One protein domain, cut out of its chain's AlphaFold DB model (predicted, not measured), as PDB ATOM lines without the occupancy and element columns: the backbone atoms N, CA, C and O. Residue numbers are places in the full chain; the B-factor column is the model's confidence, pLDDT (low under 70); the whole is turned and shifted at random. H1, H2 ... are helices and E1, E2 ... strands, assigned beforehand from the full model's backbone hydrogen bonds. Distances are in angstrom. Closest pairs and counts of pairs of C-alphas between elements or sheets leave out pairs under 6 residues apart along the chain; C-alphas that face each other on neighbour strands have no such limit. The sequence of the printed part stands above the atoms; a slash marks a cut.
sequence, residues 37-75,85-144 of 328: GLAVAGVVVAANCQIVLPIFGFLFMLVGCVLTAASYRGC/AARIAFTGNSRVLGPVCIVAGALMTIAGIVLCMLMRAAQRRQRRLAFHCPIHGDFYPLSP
ATOM      1  N   GLY A  37      31.640   4.072 -28.127       51.53
ATOM      2  CA  GLY A  37      31.212   5.012 -27.090       51.53
ATOM      3  C   GLY A  37      32.266   5.424 -26.062       51.53
ATOM      4  O   GLY A  37      33.393   4.938 -26.042       51.53
ATOM      5  N   LEU A  38      31.881   6.371 -25.203       46.72
ATOM      6  CA  LEU A  38      32.689   6.801 -24.062       46.72
ATOM      7  C   LEU A  38      32.023   6.311 -22.778       46.72
ATOM      8  O   LEU A  38      30.935   6.769 -22.428       46.72
ATOM      9  N   ALA A  39      32.693   5.409 -22.065       46.28
ATOM     10  CA  ALA A  39      32.263   4.990 -20.741       46.28
ATOM     11  C   ALA A  39      32.585   6.079 -19.705       46.28
ATOM     12  O   ALA A  39      33.747   6.439 -19.504       46.28
ATOM     13  N   VAL A  40      31.558   6.586 -19.023       44.19
ATOM     14  CA  VAL A  40      31.697   7.453 -17.842       44.19
ATOM     15  C   VAL A  40      30.871   6.826 -16.724       44.19
ATOM     16  O   VAL A  40      29.701   6.518 -16.927       44.19
ATOM     17  N   ALA A  41      31.494   6.588 -15.564       45.09
ATOM     18  CA  ALA A  41      30.876   5.892 -14.426       45.09
ATOM     19  C   ALA A  41      30.212   4.538 -14.792       45.09
ATOM     20  O   ALA A  41      29.144   4.204 -14.292       45.09
ATOM     21  N   GLY A  42      30.835   3.765 -15.691       41.03
ATOM     22  CA  GLY A  42      30.365   2.434 -16.105       41.03
ATOM     23  C   GLY A  42      29.256   2.416 -17.167       41.03
ATOM     24  O   GLY A  42      29.021   1.371 -17.766       41.03
ATOM     25  N   VAL A  43      28.618   3.551 -17.470       47.16
ATOM     26  CA  VAL A  43      27.588   3.631 -18.517       47.16
ATOM     27  C   VAL A  43      28.244   3.856 -19.879       47.16
ATOM     28  O   VAL A  43      28.902   4.876 -20.098       47.16
ATOM     29  N   VAL A  44      28.048   2.919 -20.811       51.03
ATOM     30  CA  VAL A  44      28.523   3.031 -22.201       51.03
ATOM     31  C   VAL A  44      27.602   3.973 -22.979       51.03
ATOM     32  O   VAL A  44      26.547   3.575 -23.472       51.03
ATOM     33  N   VAL A  45      27.994   5.242 -23.103       54.88
ATOM     34  CA  VAL A  45      27.269   6.212 -23.939       54.88
ATOM     35  C   VAL A  45      27.647   5.984 -25.400       54.88
ATOM     36  O   VAL A  45      28.782   6.264 -25.792       54.88
ATOM     37  N   ALA A  46      26.698   5.497 -26.207       57.56
ATOM     38  CA  ALA A  46      26.906   5.213 -27.626       57.56
ATOM     39  C   ALA A  46      27.491   6.424 -28.380       57.56
ATOM     40  O   ALA A  46      27.123   7.577 -28.132       57.56
ATOM     41  N   ALA A  47      28.416   6.150 -29.310       56.34
ATOM     42  CA  ALA A  47      29.401   7.112 -29.819       56.34
ATOM     43  C   ALA A  47      28.834   8.460 -30.307       56.34
ATOM     44  O   ALA A  47      29.489   9.488 -30.146       56.34
ATOM     45  N   ASN A  48      27.607   8.473 -30.837       68.50
ATOM     46  CA  ASN A  48      26.989   9.653 -31.445       68.50
ATOM     47  C   ASN A  48      25.938  10.359 -30.565       68.50
ATOM     48  O   ASN A  48      25.541  11.480 -30.889       68.50
ATOM     49  N   CYS A  49      25.518   9.783 -29.427       71.56
ATOM     50  CA  CYS A  49      24.509  10.390 -28.538       71.56
ATOM     51  C   CYS A  49      24.893  11.806 -28.080       71.56
ATOM     52  O   CYS A  49      24.025  12.655 -27.900       71.56
ATOM     53  N   GLN A  50      26.199  12.072 -27.975       75.06
ATOM     54  CA  GLN A  50      26.795  13.371 -27.651       75.06
ATOM     55  C   GLN A  50      26.262  14.513 -28.536       75.06
ATOM     56  O   GLN A  50      25.980  15.603 -28.047       75.06
ATOM     57  N   ILE A  51      26.131  14.245 -29.839       76.50
ATOM     58  CA  ILE A  51      25.741  15.207 -30.878       76.50
ATOM     59  C   ILE A  51      24.241  15.083 -31.174       76.50
ATOM     60  O   ILE A  51      23.552  16.079 -31.373       76.50
ATOM     61  N   VAL A  52      23.715  13.857 -31.147       84.62
ATOM     62  CA  VAL A  52      22.321  13.546 -31.488       84.62
ATOM     63  C   VAL A  52      21.327  14.065 -30.434       84.62
ATOM     64  O   VAL A  52      20.292  14.613 -30.806       84.62
ATOM     65  N   LEU A  53      21.644  13.981 -29.133       86.50
ATOM     66  CA  LEU A  53      20.780  14.499 -28.059       86.50
ATOM     67  C   LEU A  53      20.520  16.018 -28.144       86.50
ATOM     68  O   LEU A  53      19.348  16.404 -28.135       86.50
ATOM     69  N   PRO A  54      21.535  16.906 -28.257       87.44
ATOM     70  CA  PRO A  54      21.276  18.339 -28.385       87.44
ATOM     71  C   PRO A  54      20.619  18.714 -29.723       87.44
ATOM     72  O   PRO A  54      19.855  19.675 -29.747       87.44
ATOM     73  N   ILE A  55      20.836  17.955 -30.809       90.06
ATOM     74  CA  ILE A  55      20.099  18.154 -32.071       90.06
ATOM     75  C   ILE A  55      18.607  17.870 -31.868       90.06
ATOM     76  O   ILE A  55      17.787  18.742 -32.151       90.06
ATOM     77  N   PHE A  56      18.237  16.700 -31.336       91.62
ATOM     78  CA  PHE A  56      16.824  16.384 -31.102       91.62
ATOM     79  C   PHE A  56      16.180  17.319 -30.076       91.62
ATOM     80  O   PHE A  56      15.069  17.780 -30.312       91.62
ATOM     81  N   GLY A  57      16.881  17.682 -28.996       93.00
ATOM     82  CA  GLY A  57      16.379  18.662 -28.032       93.00
ATOM     83  C   GLY A  57      16.117  20.040 -28.654       93.00
ATOM     84  O   GLY A  57      15.113  20.674 -28.334       93.00
ATOM     85  N   PHE A  58      16.975  20.499 -29.574       92.62
ATOM     86  CA  PHE A  58      16.784  21.766 -30.287       92.62
ATOM     87  C   PHE A  58      15.636  21.690 -31.303       92.62
ATOM     88  O   PHE A  58      14.821  22.608 -31.367       92.62
ATOM     89  N   LEU A  59      15.512  20.585 -32.045       95.44
ATOM     90  CA  LEU A  59      14.368  20.349 -32.934       95.44
ATOM     91  C   LEU A  59      13.049  20.303 -32.151       95.44
ATOM     92  O   LEU A  59      12.074  20.924 -32.568       95.44
ATOM     93  N   PHE A  60      13.025  19.641 -30.992       94.06
ATOM     94  CA  PHE A  60      11.854  19.591 -30.114       94.06
ATOM     95  C   PHE A  60      11.523  20.985 -29.561       94.06
ATOM     96  O   PHE A  60      10.375  21.409 -29.627       94.06
ATOM     97  N   MET A  61      12.526  21.767 -29.146       94.25
ATOM     98  CA  MET A  61      12.335  23.169 -28.758       94.25
ATOM     99  C   MET A  61      11.742  24.017 -29.898       94.25
ATOM    100  O   MET A  61      10.796  24.763 -29.660       94.25
ATOM    101  N   LEU A  62      12.234  23.884 -31.138       95.12
ATOM    102  CA  LEU A  62      11.678  24.592 -32.301       95.12
ATOM    103  C   LEU A  62      10.228  24.179 -32.591       95.12
ATOM    104  O   LEU A  62       9.379  25.050 -32.781       95.12
ATOM    105  N   VAL A  63       9.925  22.878 -32.587       94.38
ATOM    106  CA  VAL A  63       8.558  22.362 -32.766       94.38
ATOM    107  C   VAL A  63       7.641  22.857 -31.646       94.38
ATOM    108  O   VAL A  63       6.534  23.303 -31.926       94.38
ATOM    109  N   GLY A  64       8.107  22.863 -30.395       93.25
ATOM    110  CA  GLY A  64       7.385  23.415 -29.250       93.25
ATOM    111  C   GLY A  64       7.119  24.916 -29.384       93.25
ATOM    112  O   GLY A  64       6.000  25.357 -29.131       93.25
ATOM    113  N   CYS A  65       8.094  25.698 -29.855       92.19
ATOM    114  CA  CYS A  65       7.927  27.122 -30.149       92.19
ATOM    115  C   CYS A  65       6.910  27.367 -31.274       92.19
ATOM    116  O   CYS A  65       6.033  28.212 -31.113       92.19
ATOM    117  N   VAL A  66       6.971  26.614 -32.379       91.94
ATOM    118  CA  VAL A  66       6.004  26.720 -33.489       91.94
ATOM    119  C   VAL A  66       4.604  26.288 -33.049       91.94
ATOM    120  O   VAL A  66       3.637  26.990 -33.329       91.94
ATOM    121  N   LEU A  67       4.482  25.187 -32.305       88.88
ATOM    122  CA  LEU A  67       3.206  24.699 -31.782       88.88
ATOM    123  C   LEU A  67       2.603  25.672 -30.762       88.88
ATOM    124  O   LEU A  67       1.397  25.906 -30.779       88.88
ATOM    125  N   THR A  68       3.430  26.297 -29.920       88.88
ATOM    126  CA  THR A  68       2.999  27.366 -29.005       88.88
ATOM    127  C   THR A  68       2.552  28.595 -29.799       88.88
ATOM    128  O   THR A  68       1.446  29.079 -29.588       88.88
ATOM    129  N   ALA A  69       3.334  29.050 -30.781       85.31
ATOM    130  CA  ALA A  69       2.969  30.177 -31.640       85.31
ATOM    131  C   ALA A  69       1.695  29.919 -32.470       85.31
ATOM    132  O   ALA A  69       0.952  30.858 -32.730       85.31
ATOM    133  N   ALA A  70       1.404  28.671 -32.847       82.12
ATOM    134  CA  ALA A  70       0.142  28.286 -33.480       82.12
ATOM    135  C   ALA A  70      -1.028  28.223 -32.476       82.12
ATOM    136  O   ALA A  70      -2.122  28.682 -32.785       82.12
ATOM    137  N   SER A  71      -0.798  27.712 -31.260       77.44
ATOM    138  CA  SER A  71      -1.826  27.564 -30.207       77.44
ATOM    139  C   SER A  71      -2.235  28.884 -29.536       77.44
ATOM    140  O   SER A  71      -3.336  28.984 -28.984       77.44
ATOM    141  N   TYR A  72      -1.327  29.869 -29.558       73.75
ATOM    142  CA  TYR A  72      -1.449  31.189 -28.930       73.75
ATOM    143  C   TYR A  72      -1.413  32.351 -29.940       73.75
ATOM    144  O   TYR A  72      -1.381  33.510 -29.527       73.75
ATOM    145  N   ARG A  73      -1.438  32.086 -31.256       69.31
ATOM    146  CA  ARG A  73      -1.690  33.144 -32.246       69.31
ATOM    147  C   ARG A  73      -3.103  33.676 -32.017       69.31
ATOM    148  O   ARG A  73      -4.067  32.919 -32.100       69.31
ATOM    149  N   GLY A  74      -3.201  34.964 -31.690       59.44
ATOM    150  CA  GLY A  74      -4.485  35.646 -31.553       59.44
ATOM    151  C   GLY A  74      -5.253  35.673 -32.875       59.44
ATOM    152  O   GLY A  74      -4.664  35.484 -33.942       59.44
ATOM    153  N   CYS A  75      -6.560  35.913 -32.775       52.78
ATOM    154  CA  CYS A  75      -7.460  36.070 -33.917       52.78
ATOM    155  C   CYS A  75      -6.878  37.067 -34.931       52.78
ATOM    156  O   CYS A  75      -6.383  38.126 -34.534       52.78
ATOM    157  N   ALA A  85     -13.385  30.642 -31.680       58.62
ATOM    158  CA  ALA A  85     -13.909  29.901 -30.533       58.62
ATOM    159  C   ALA A  85     -14.125  28.403 -30.830       58.62
ATOM    160  O   ALA A  85     -13.683  27.553 -30.054       58.62
ATOM    161  N   ALA A  86     -14.725  28.062 -31.978       62.59
ATOM    162  CA  ALA A  86     -14.996  26.676 -32.371       62.59
ATOM    163  C   ALA A  86     -13.715  25.838 -32.545       62.59
ATOM    164  O   ALA A  86     -13.666  24.683 -32.119       62.59
ATOM    165  N   ARG A  87     -12.645  26.425 -33.109       59.81
ATOM    166  CA  ARG A  87     -11.325  25.771 -33.163       59.81
ATOM    167  C   ARG A  87     -10.747  25.592 -31.759       59.81
ATOM    168  O   ARG A  87     -10.280  24.503 -31.438       59.81
ATOM    169  N   ILE A  88     -10.822  26.620 -30.909       58.84
ATOM    170  CA  ILE A  88     -10.278  26.599 -29.541       58.84
ATOM    171  C   ILE A  88     -10.932  25.528 -28.658       58.84
ATOM    172  O   ILE A  88     -10.215  24.853 -27.916       58.84
ATOM    173  N   ALA A  89     -12.248  25.329 -28.766       58.69
ATOM    174  CA  ALA A  89     -12.976  24.319 -27.998       58.69
ATOM    175  C   ALA A  89     -12.411  22.896 -28.199       58.69
ATOM    176  O   ALA A  89     -12.243  22.157 -27.230       58.69
ATOM    177  N   PHE A  90     -12.022  22.539 -29.429       56.03
ATOM    178  CA  PHE A  90     -11.440  21.226 -29.743       56.03
ATOM    179  C   PHE A  90      -9.964  21.059 -29.329       56.03
ATOM    180  O   PHE A  90      -9.502  19.927 -29.188       56.03
ATOM    181  N   THR A  91      -9.208  22.142 -29.101       60.91
ATOM    182  CA  THR A  91      -7.781  22.089 -28.699       60.91
ATOM    183  C   THR A  91      -7.542  22.375 -27.206       60.91
ATOM    184  O   THR A  91      -6.394  22.446 -26.768       60.91
ATOM    185  N   GLY A  92      -8.600  22.464 -26.384       60.62
ATOM    186  CA  GLY A  92      -8.517  22.812 -24.954       60.62
ATOM    187  C   GLY A  92      -7.400  22.099 -24.174       60.62
ATOM    188  O   GLY A  92      -6.576  22.765 -23.551       60.62
ATOM    189  N   ASN A  93      -7.299  20.767 -24.286       66.69
ATOM    190  CA  ASN A  93      -6.252  19.988 -23.609       66.69
ATOM    191  C   ASN A  93      -4.888  20.012 -24.329       66.69
ATOM    192  O   ASN A  93      -3.850  19.893 -23.680       66.69
ATOM    193  N   SER A  94      -4.852  20.156 -25.659       66.94
ATOM    194  CA  SER A  94      -3.605  20.069 -26.439       66.94
ATOM    195  C   SER A  94      -2.767  21.350 -26.422       66.94
ATOM    196  O   SER A  94      -1.574  21.285 -26.708       66.94
ATOM    197  N   ARG A  95      -3.320  22.491 -25.988       74.44
ATOM    198  CA  ARG A  95      -2.572  23.752 -25.789       74.44
ATOM    199  C   ARG A  95      -1.347  23.617 -24.875       74.44
ATOM    200  O   ARG A  95      -0.357  24.318 -25.069       74.44
ATOM    201  N   VAL A  96      -1.388  22.687 -23.921       85.62
ATOM    202  CA  VAL A  96      -0.286  22.386 -22.987       85.62
ATOM    203  C   VAL A  96       0.902  21.699 -23.687       85.62
ATOM    204  O   VAL A  96       2.038  21.804 -23.225       85.62
ATOM    205  N   LEU A  97       0.678  21.048 -24.837       86.75
ATOM    206  CA  LEU A  97       1.704  20.296 -25.568       86.75
ATOM    207  C   LEU A  97       2.841  21.192 -26.083       86.75
ATOM    208  O   LEU A  97       3.993  20.770 -26.051       86.75
ATOM    209  N   GLY A  98       2.547  22.428 -26.502       89.25
ATOM    210  CA  GLY A  98       3.562  23.401 -26.930       89.25
ATOM    211  C   GLY A  98       4.569  23.729 -25.816       89.25
ATOM    212  O   GLY A  98       5.754  23.415 -25.967       89.25
ATOM    213  N   PRO A  99       4.124  24.276 -24.668       90.94
ATOM    214  CA  PRO A  99       4.983  24.533 -23.513       90.94
ATOM    215  C   PRO A  99       5.709  23.293 -22.971       90.94
ATOM    216  O   PRO A  99       6.901  23.372 -22.677       90.94
ATOM    217  N   VAL A 100       5.046  22.130 -22.888       92.94
ATOM    218  CA  VAL A 100       5.690  20.873 -22.448       92.94
ATOM    219  C   VAL A 100       6.807  20.447 -23.408       92.94
ATOM    220  O   VAL A 100       7.883  20.046 -22.963       92.94
ATOM    221  N   CYS A 101       6.590  20.596 -24.717       93.12
ATOM    222  CA  CYS A 101       7.588  20.328 -25.751       93.12
ATOM    223  C   CYS A 101       8.814  21.255 -25.619       93.12
ATOM    224  O   CYS A 101       9.954  20.783 -25.642       93.12
ATOM    225  N   ILE A 102       8.602  22.554 -25.350       94.50
ATOM    226  CA  ILE A 102       9.688  23.511 -25.065       94.50
ATOM    227  C   ILE A 102      10.486  23.092 -23.819       94.50
ATOM    228  O   ILE A 102      11.715  23.036 -23.877       94.50
ATOM    229  N   VAL A 103       9.816  22.769 -22.705       96.00
ATOM    230  CA  VAL A 103      10.479  22.395 -21.439       96.00
ATOM    231  C   VAL A 103      11.302  21.114 -21.594       96.00
ATOM    232  O   VAL A 103      12.467  21.079 -21.198       96.00
ATOM    233  N   ALA A 104      10.747  20.075 -22.219       94.94
ATOM    234  CA  ALA A 104      11.475  18.833 -22.465       94.94
ATOM    235  C   ALA A 104      12.654  19.030 -23.442       94.94
ATOM    236  O   ALA A 104      13.740  18.504 -23.197       94.94
ATOM    237  N   GLY A 105      12.492  19.843 -24.494       95.12
ATOM    238  CA  GLY A 105      13.579  20.201 -25.415       95.12
ATOM    239  C   GLY A 105      14.710  20.981 -24.730       95.12
ATOM    240  O   GLY A 105      15.893  20.711 -24.966       95.12
ATOM    241  N   ALA A 106      14.370  21.891 -23.813       94.56
ATOM    242  CA  ALA A 106      15.334  22.592 -22.966       94.56
ATOM    243  C   ALA A 106      16.104  21.624 -22.045       94.56
ATOM    244  O   ALA A 106      17.330  21.680 -21.984       94.56
ATOM    245  N   LEU A 107      15.425  20.676 -21.390       95.12
ATOM    246  CA  LEU A 107      16.089  19.663 -20.557       95.12
ATOM    247  C   LEU A 107      17.020  18.753 -21.378       95.12
ATOM    248  O   LEU A 107      18.160  18.520 -20.972       95.12
ATOM    249  N   MET A 108      16.587  18.294 -22.558       92.94
ATOM    250  CA  MET A 108      17.407  17.468 -23.459       92.94
ATOM    251  C   MET A 108      18.635  18.219 -23.993       92.94
ATOM    252  O   MET A 108      19.734  17.659 -24.017       92.94
ATOM    253  N   THR A 109      18.488  19.491 -24.383       91.44
ATOM    254  CA  THR A 109      19.630  20.316 -24.822       91.44
ATOM    255  C   THR A 109      20.612  20.588 -23.688       91.44
ATOM    256  O   THR A 109      21.812  20.412 -23.890       91.44
ATOM    257  N   ILE A 110      20.137  20.938 -22.487       92.62
ATOM    258  CA  ILE A 110      20.999  21.140 -21.312       92.62
ATOM    259  C   ILE A 110      21.769  19.854 -20.987       92.62
ATOM    260  O   ILE A 110      22.993  19.901 -20.854       92.62
ATOM    261  N   ALA A 111      21.096  18.699 -20.937       89.44
ATOM    262  CA  ALA A 111      21.741  17.409 -20.690       89.44
ATOM    263  C   ALA A 111      22.806  17.080 -21.755       89.44
ATOM    264  O   ALA A 111      23.932  16.718 -21.408       89.44
ATOM    265  N   GLY A 112      22.493  17.281 -23.041       87.69
ATOM    266  CA  GLY A 112      23.435  17.094 -24.150       87.69
ATOM    267  C   GLY A 112      24.655  18.022 -24.087       87.69
ATOM    268  O   GLY A 112      25.780  17.582 -24.329       87.69
ATOM    269  N   ILE A 113      24.462  19.290 -23.704       86.00
ATOM    270  CA  ILE A 113      25.547  20.271 -23.525       86.00
ATOM    271  C   ILE A 113      26.423  19.907 -22.318       86.00
ATOM    272  O   ILE A 113      27.650  19.951 -22.427       86.00
ATOM    273  N   VAL A 114      25.826  19.513 -21.187       86.31
ATOM    274  CA  VAL A 114      26.559  19.073 -19.986       86.31
ATOM    275  C   VAL A 114      27.398  17.835 -20.294       86.31
ATOM    276  O   VAL A 114      28.594  17.832 -19.996       86.31
ATOM    277  N   LEU A 115      26.831  16.837 -20.981       83.31
ATOM    278  CA  LEU A 115      27.592  15.698 -21.496       83.31
ATOM    279  C   LEU A 115      28.750  16.182 -22.378       83.31
ATOM    280  O   LEU A 115      29.906  15.875 -22.088       83.31
ATOM    281  N   CYS A 116      28.481  16.973 -23.423       81.12
ATOM    282  CA  CYS A 116      29.514  17.496 -24.326       81.12
ATOM    283  C   CYS A 116      30.661  18.203 -23.584       81.12
ATOM    284  O   CYS A 116      31.827  18.050 -23.958       81.12
ATOM    285  N   MET A 117      30.360  18.956 -22.522       80.88
ATOM    286  CA  MET A 117      31.364  19.600 -21.675       80.88
ATOM    287  C   MET A 117      32.173  18.593 -20.851       80.88
ATOM    288  O   MET A 117      33.401  18.680 -20.849       80.88
ATOM    289  N   LEU A 118      31.529  17.623 -20.193       80.75
ATOM    290  CA  LEU A 118      32.200  16.592 -19.388       80.75
ATOM    291  C   LEU A 118      33.118  15.705 -20.239       80.75
ATOM    292  O   LEU A 118      34.276  15.479 -19.888       80.75
ATOM    293  N   MET A 119      32.640  15.265 -21.401       71.56
ATOM    294  CA  MET A 119      33.392  14.394 -22.307       71.56
ATOM    295  C   MET A 119      34.586  15.133 -22.924       71.56
ATOM    296  O   MET A 119      35.696  14.602 -22.970       71.56
ATOM    297  N   ARG A 120      34.426  16.418 -23.273       71.81
ATOM    298  CA  ARG A 120      35.555  17.276 -23.668       71.81
ATOM    299  C   ARG A 120      36.483  17.628 -22.509       71.81
ATOM    300  O   ARG A 120      37.667  17.845 -22.749       71.81
ATOM    301  N   ALA A 121      36.005  17.681 -21.267       69.25
ATOM    302  CA  ALA A 121      36.867  17.845 -20.098       69.25
ATOM    303  C   ALA A 121      37.736  16.595 -19.874       69.25
ATOM    304  O   ALA A 121      38.935  16.736 -19.632       69.25
ATOM    305  N   ALA A 122      37.178  15.392 -20.051       66.94
ATOM    306  CA  ALA A 122      37.927  14.136 -20.051       66.94
ATOM    307  C   ALA A 122      38.964  14.093 -21.191       66.94
ATOM    308  O   ALA A 122      40.155  13.918 -20.930       66.94
ATOM    309  N   GLN A 123      38.562  14.391 -22.432       63.75
ATOM    310  CA  GLN A 123      39.482  14.491 -23.577       63.75
ATOM    311  C   GLN A 123      40.576  15.553 -23.368       63.75
ATOM    312  O   GLN A 123      41.729  15.326 -23.724       63.75
ATOM    313  N   ARG A 124      40.269  16.707 -22.755       63.09
ATOM    314  CA  ARG A 124      41.269  17.737 -22.408       63.09
ATOM    315  C   ARG A 124      42.235  17.295 -21.308       63.09
ATOM    316  O   ARG A 124      43.343  17.822 -21.266       63.09
ATOM    317  N   ARG A 125      41.849  16.356 -20.436       61.47
ATOM    318  CA  ARG A 125      42.762  15.709 -19.477       61.47
ATOM    319  C   ARG A 125      43.635  14.660 -20.179       61.47
ATOM    320  O   ARG A 125      44.840  14.667 -19.972       61.47
ATOM    321  N   GLN A 126      43.077  13.854 -21.086       55.75
ATOM    322  CA  GLN A 126      43.841  12.897 -21.908       55.75
ATOM    323  C   GLN A 126      44.839  13.592 -22.857       55.75
ATOM    324  O   GLN A 126      45.988  13.173 -22.959       55.75
ATOM    325  N   ARG A 127      44.469  14.728 -23.467       53.41
ATOM    326  CA  ARG A 127      45.363  15.585 -24.279       53.41
ATOM    327  C   ARG A 127      46.459  16.312 -23.457       53.41
ATOM    328  O   ARG A 127      47.118  17.194 -23.997       53.41
ATOM    329  N   ARG A 128      46.669  15.970 -22.174       48.50
ATOM    330  CA  ARG A 128      47.841  16.378 -21.364       48.50
ATOM    331  C   ARG A 128      48.910  15.287 -21.214       48.50
ATOM    332  O   ARG A 128      49.902  15.529 -20.532       48.50
ATOM    333  N   LEU A 129      48.734  14.112 -21.820       50.59
ATOM    334  CA  LEU A 129      49.787  13.095 -21.847       50.59
ATOM    335  C   LEU A 129      51.027  13.650 -22.569       50.59
ATOM    336  O   LEU A 129      50.928  14.178 -23.677       50.59
ATOM    337  N   ALA A 130      52.176  13.590 -21.897       52.66
ATOM    338  CA  ALA A 130      53.435  14.143 -22.383       52.66
ATOM    339  C   ALA A 130      53.968  13.355 -23.591       52.66
ATOM    340  O   ALA A 130      53.850  12.130 -23.648       52.66
ATOM    341  N   PHE A 131      54.600  14.051 -24.537       49.12
ATOM    342  CA  PHE A 131      55.251  13.408 -25.677       49.12
ATOM    343  C   PHE A 131      56.674  12.986 -25.307       49.12
ATOM    344  O   PHE A 131      57.522  13.829 -25.022       49.12
ATOM    345  N   HIS A 132      56.951  11.684 -25.373       48.56
ATOM    346  CA  HIS A 132      58.304  11.145 -25.261       48.56
ATOM    347  C   HIS A 132      59.022  11.249 -26.615       48.56
ATOM    348  O   HIS A 132      58.625  10.597 -27.584       48.56
ATOM    349  N   CYS A 133      60.095  12.040 -26.699       49.69
ATOM    350  CA  CYS A 133      60.908  12.117 -27.914       49.69
ATOM    351  C   CYS A 133      61.856  10.901 -27.997       49.69
ATOM    352  O   CYS A 133      62.750  10.792 -27.157       49.69
ATOM    353  N   PRO A 134      61.735  10.006 -29.001       51.03
ATOM    354  CA  PRO A 134      62.498   8.750 -29.052       51.03
ATOM    355  C   PRO A 134      64.011   8.924 -29.276       51.03
ATOM    356  O   PRO A 134      64.736   7.938 -29.240       51.03
ATOM    357  N   ILE A 135      64.484  10.152 -29.517       48.66
ATOM    358  CA  ILE A 135      65.906  10.488 -29.708       48.66
ATOM    359  C   ILE A 135      66.530  11.080 -28.429       48.66
ATOM    360  O   ILE A 135      67.740  11.002 -28.256       48.66
ATOM    361  N   HIS A 136      65.724  11.657 -27.526       55.88
ATOM    362  CA  HIS A 136      66.228  12.424 -26.376       55.88
ATOM    363  C   HIS A 136      65.727  11.957 -25.002       55.88
ATOM    364  O   HIS A 136      66.338  12.322 -24.007       55.88
ATOM    365  N   GLY A 137      64.634  11.191 -24.905       53.50
ATOM    366  CA  GLY A 137      64.080  10.725 -23.620       53.50
ATOM    367  C   GLY A 137      63.425  11.809 -22.746       53.50
ATOM    368  O   GLY A 137      62.564  11.486 -21.931       53.50
ATOM    369  N   ASP A 138      63.777  13.084 -22.953       54.47
ATOM    370  CA  ASP A 138      63.232  14.258 -22.264       54.47
ATOM    371  C   ASP A 138      61.694  14.225 -22.170       54.47
ATOM    372  O   ASP A 138      60.980  14.357 -23.173       54.47
ATOM    373  N   PHE A 139      61.175  14.129 -20.942       49.38
ATOM    374  CA  PHE A 139      59.767  14.384 -20.652       49.38
ATOM    375  C   PHE A 139      59.487  15.881 -20.788       49.38
ATOM    376  O   PHE A 139      59.706  16.655 -19.858       49.38
ATOM    377  N   TYR A 140      58.930  16.284 -21.928       47.00
ATOM    378  CA  TYR A 140      58.279  17.582 -22.052       47.00
ATOM    379  C   TYR A 140      56.823  17.463 -21.585       47.00
ATOM    380  O   TYR A 140      55.978  16.991 -22.357       47.00
ATOM    381  N   PRO A 141      56.475  17.887 -20.348       45.91
ATOM    382  CA  PRO A 141      55.078  18.109 -20.023       45.91
ATOM    383  C   PRO A 141      54.515  19.133 -21.008       45.91
ATOM    384  O   PRO A 141      55.185  20.102 -21.377       45.91
ATOM    385  N   LEU A 142      53.258  18.947 -21.409       49.06
ATOM    386  CA  LEU A 142      52.514  19.975 -22.126       49.06
ATOM    387  C   LEU A 142      52.190  21.112 -21.149       49.06
ATOM    388  O   LEU A 142      51.065  21.227 -20.657       49.06
ATOM    389  N   SER A 143      53.196  21.951 -20.870       42.38
ATOM    390  CA  SER A 143      53.020  23.265 -20.261       42.38
ATOM    391  C   SER A 143      51.869  23.944 -20.990       42.38
ATOM    392  O   SER A 143      51.943  24.100 -22.215       42.38
ATOM    393  N   PRO A 144      50.771  24.297 -20.298       38.97
ATOM    394  CA  PRO A 144      49.619  24.860 -20.974       38.97
ATOM    395  C   PRO A 144      50.070  26.136 -21.679       38.97
ATOM    396  O   PRO A 144      50.610  27.031 -21.028       38.97
TER     397      PRO A 144
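AT A GLANCE: This is residues 37 to 75 and 85 to 144 of the 328 residues of an uncharacterized protein of Spodoptera exigua (UniProt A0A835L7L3). Two long helices, H1 and H3, lie side by side and run opposite ways; H3 is the longer and runs on well past the beginning of H1. A small two-strand hairpin, E1 and E2, sits off the side of this pair, short H2 lies at one end of the long axis, and at the other end residues 127 to 144, with no named element, make a tail that runs out and folds back on itself. The 99 printed residues hold two named strands and three named helices, in the order E1, E2, H1, H2, H3; the sheet, E1 - E2, is antiparallel and the class is mostly helix. The whole is extended, with a radius of gyration of the C-alphas of 23.1 A and spans of 83 by 27 by 15 A.

HOW THE PARTS SIT: Start at E1, residues 38 to 40, and E2, residues 43 to 45, an antiparallel hairpin with 146 degrees between their directions. Look for N 38 and O 45, 3.2 A apart, and N 40 and O 43, 3.3 A apart, both within hydrogen-bond range. A tight link leads on to H1, residues 49 to 71. H1 touches H3, residues 94 to 126, at a shallow tilt of 22 degrees, opposite ways; their closest C-alphas are those of Gly 57 and Gly 105, 4.1 A apart. The closest C-alphas of E1 and H3 are those of Leu 38 and Met 119, 7.8 A apart, while E2 and H3 are apart. H2, residues 85 to 91, is only just apart from H1, at 8.2 A, and meets H3 only through their tight link. Of the O i to N i+4 pairs, 18 of 19 are within hydrogen-bond range in H1, 2 of 3 in H2 and 27 of 29 in H3.

IN THESE COORDINATES: Find C-alpha 38 at (32.689, 6.801, -24.062), where E1 begins. H1 runs 31.5 A from C-alpha 49 at (24.509, 10.390, -28.538) to C-alpha 71. H2 measures 10.1 A. H3 runs 48.2 A, from C-alpha 94 at (-3.605, 20.069, -26.439) to C-alpha 126 at (43.841, 12.897, -21.908). Beyond it, residues 131 to 132 pair antiparallel with residues 139 to 140.

THE WHOLE: The two C-alphas farthest apart are those of Ala 86 and His 136, at 82.7 A. Residues 76 to 84 are not printed, and C-alphas 75 and 85 are 9.5 A apart across this cut. Mean pLDDT of the printed part is 71.2; it is under 70 in residues 37 to 48, 73 to 75, 85 to 94 and 121 to 144.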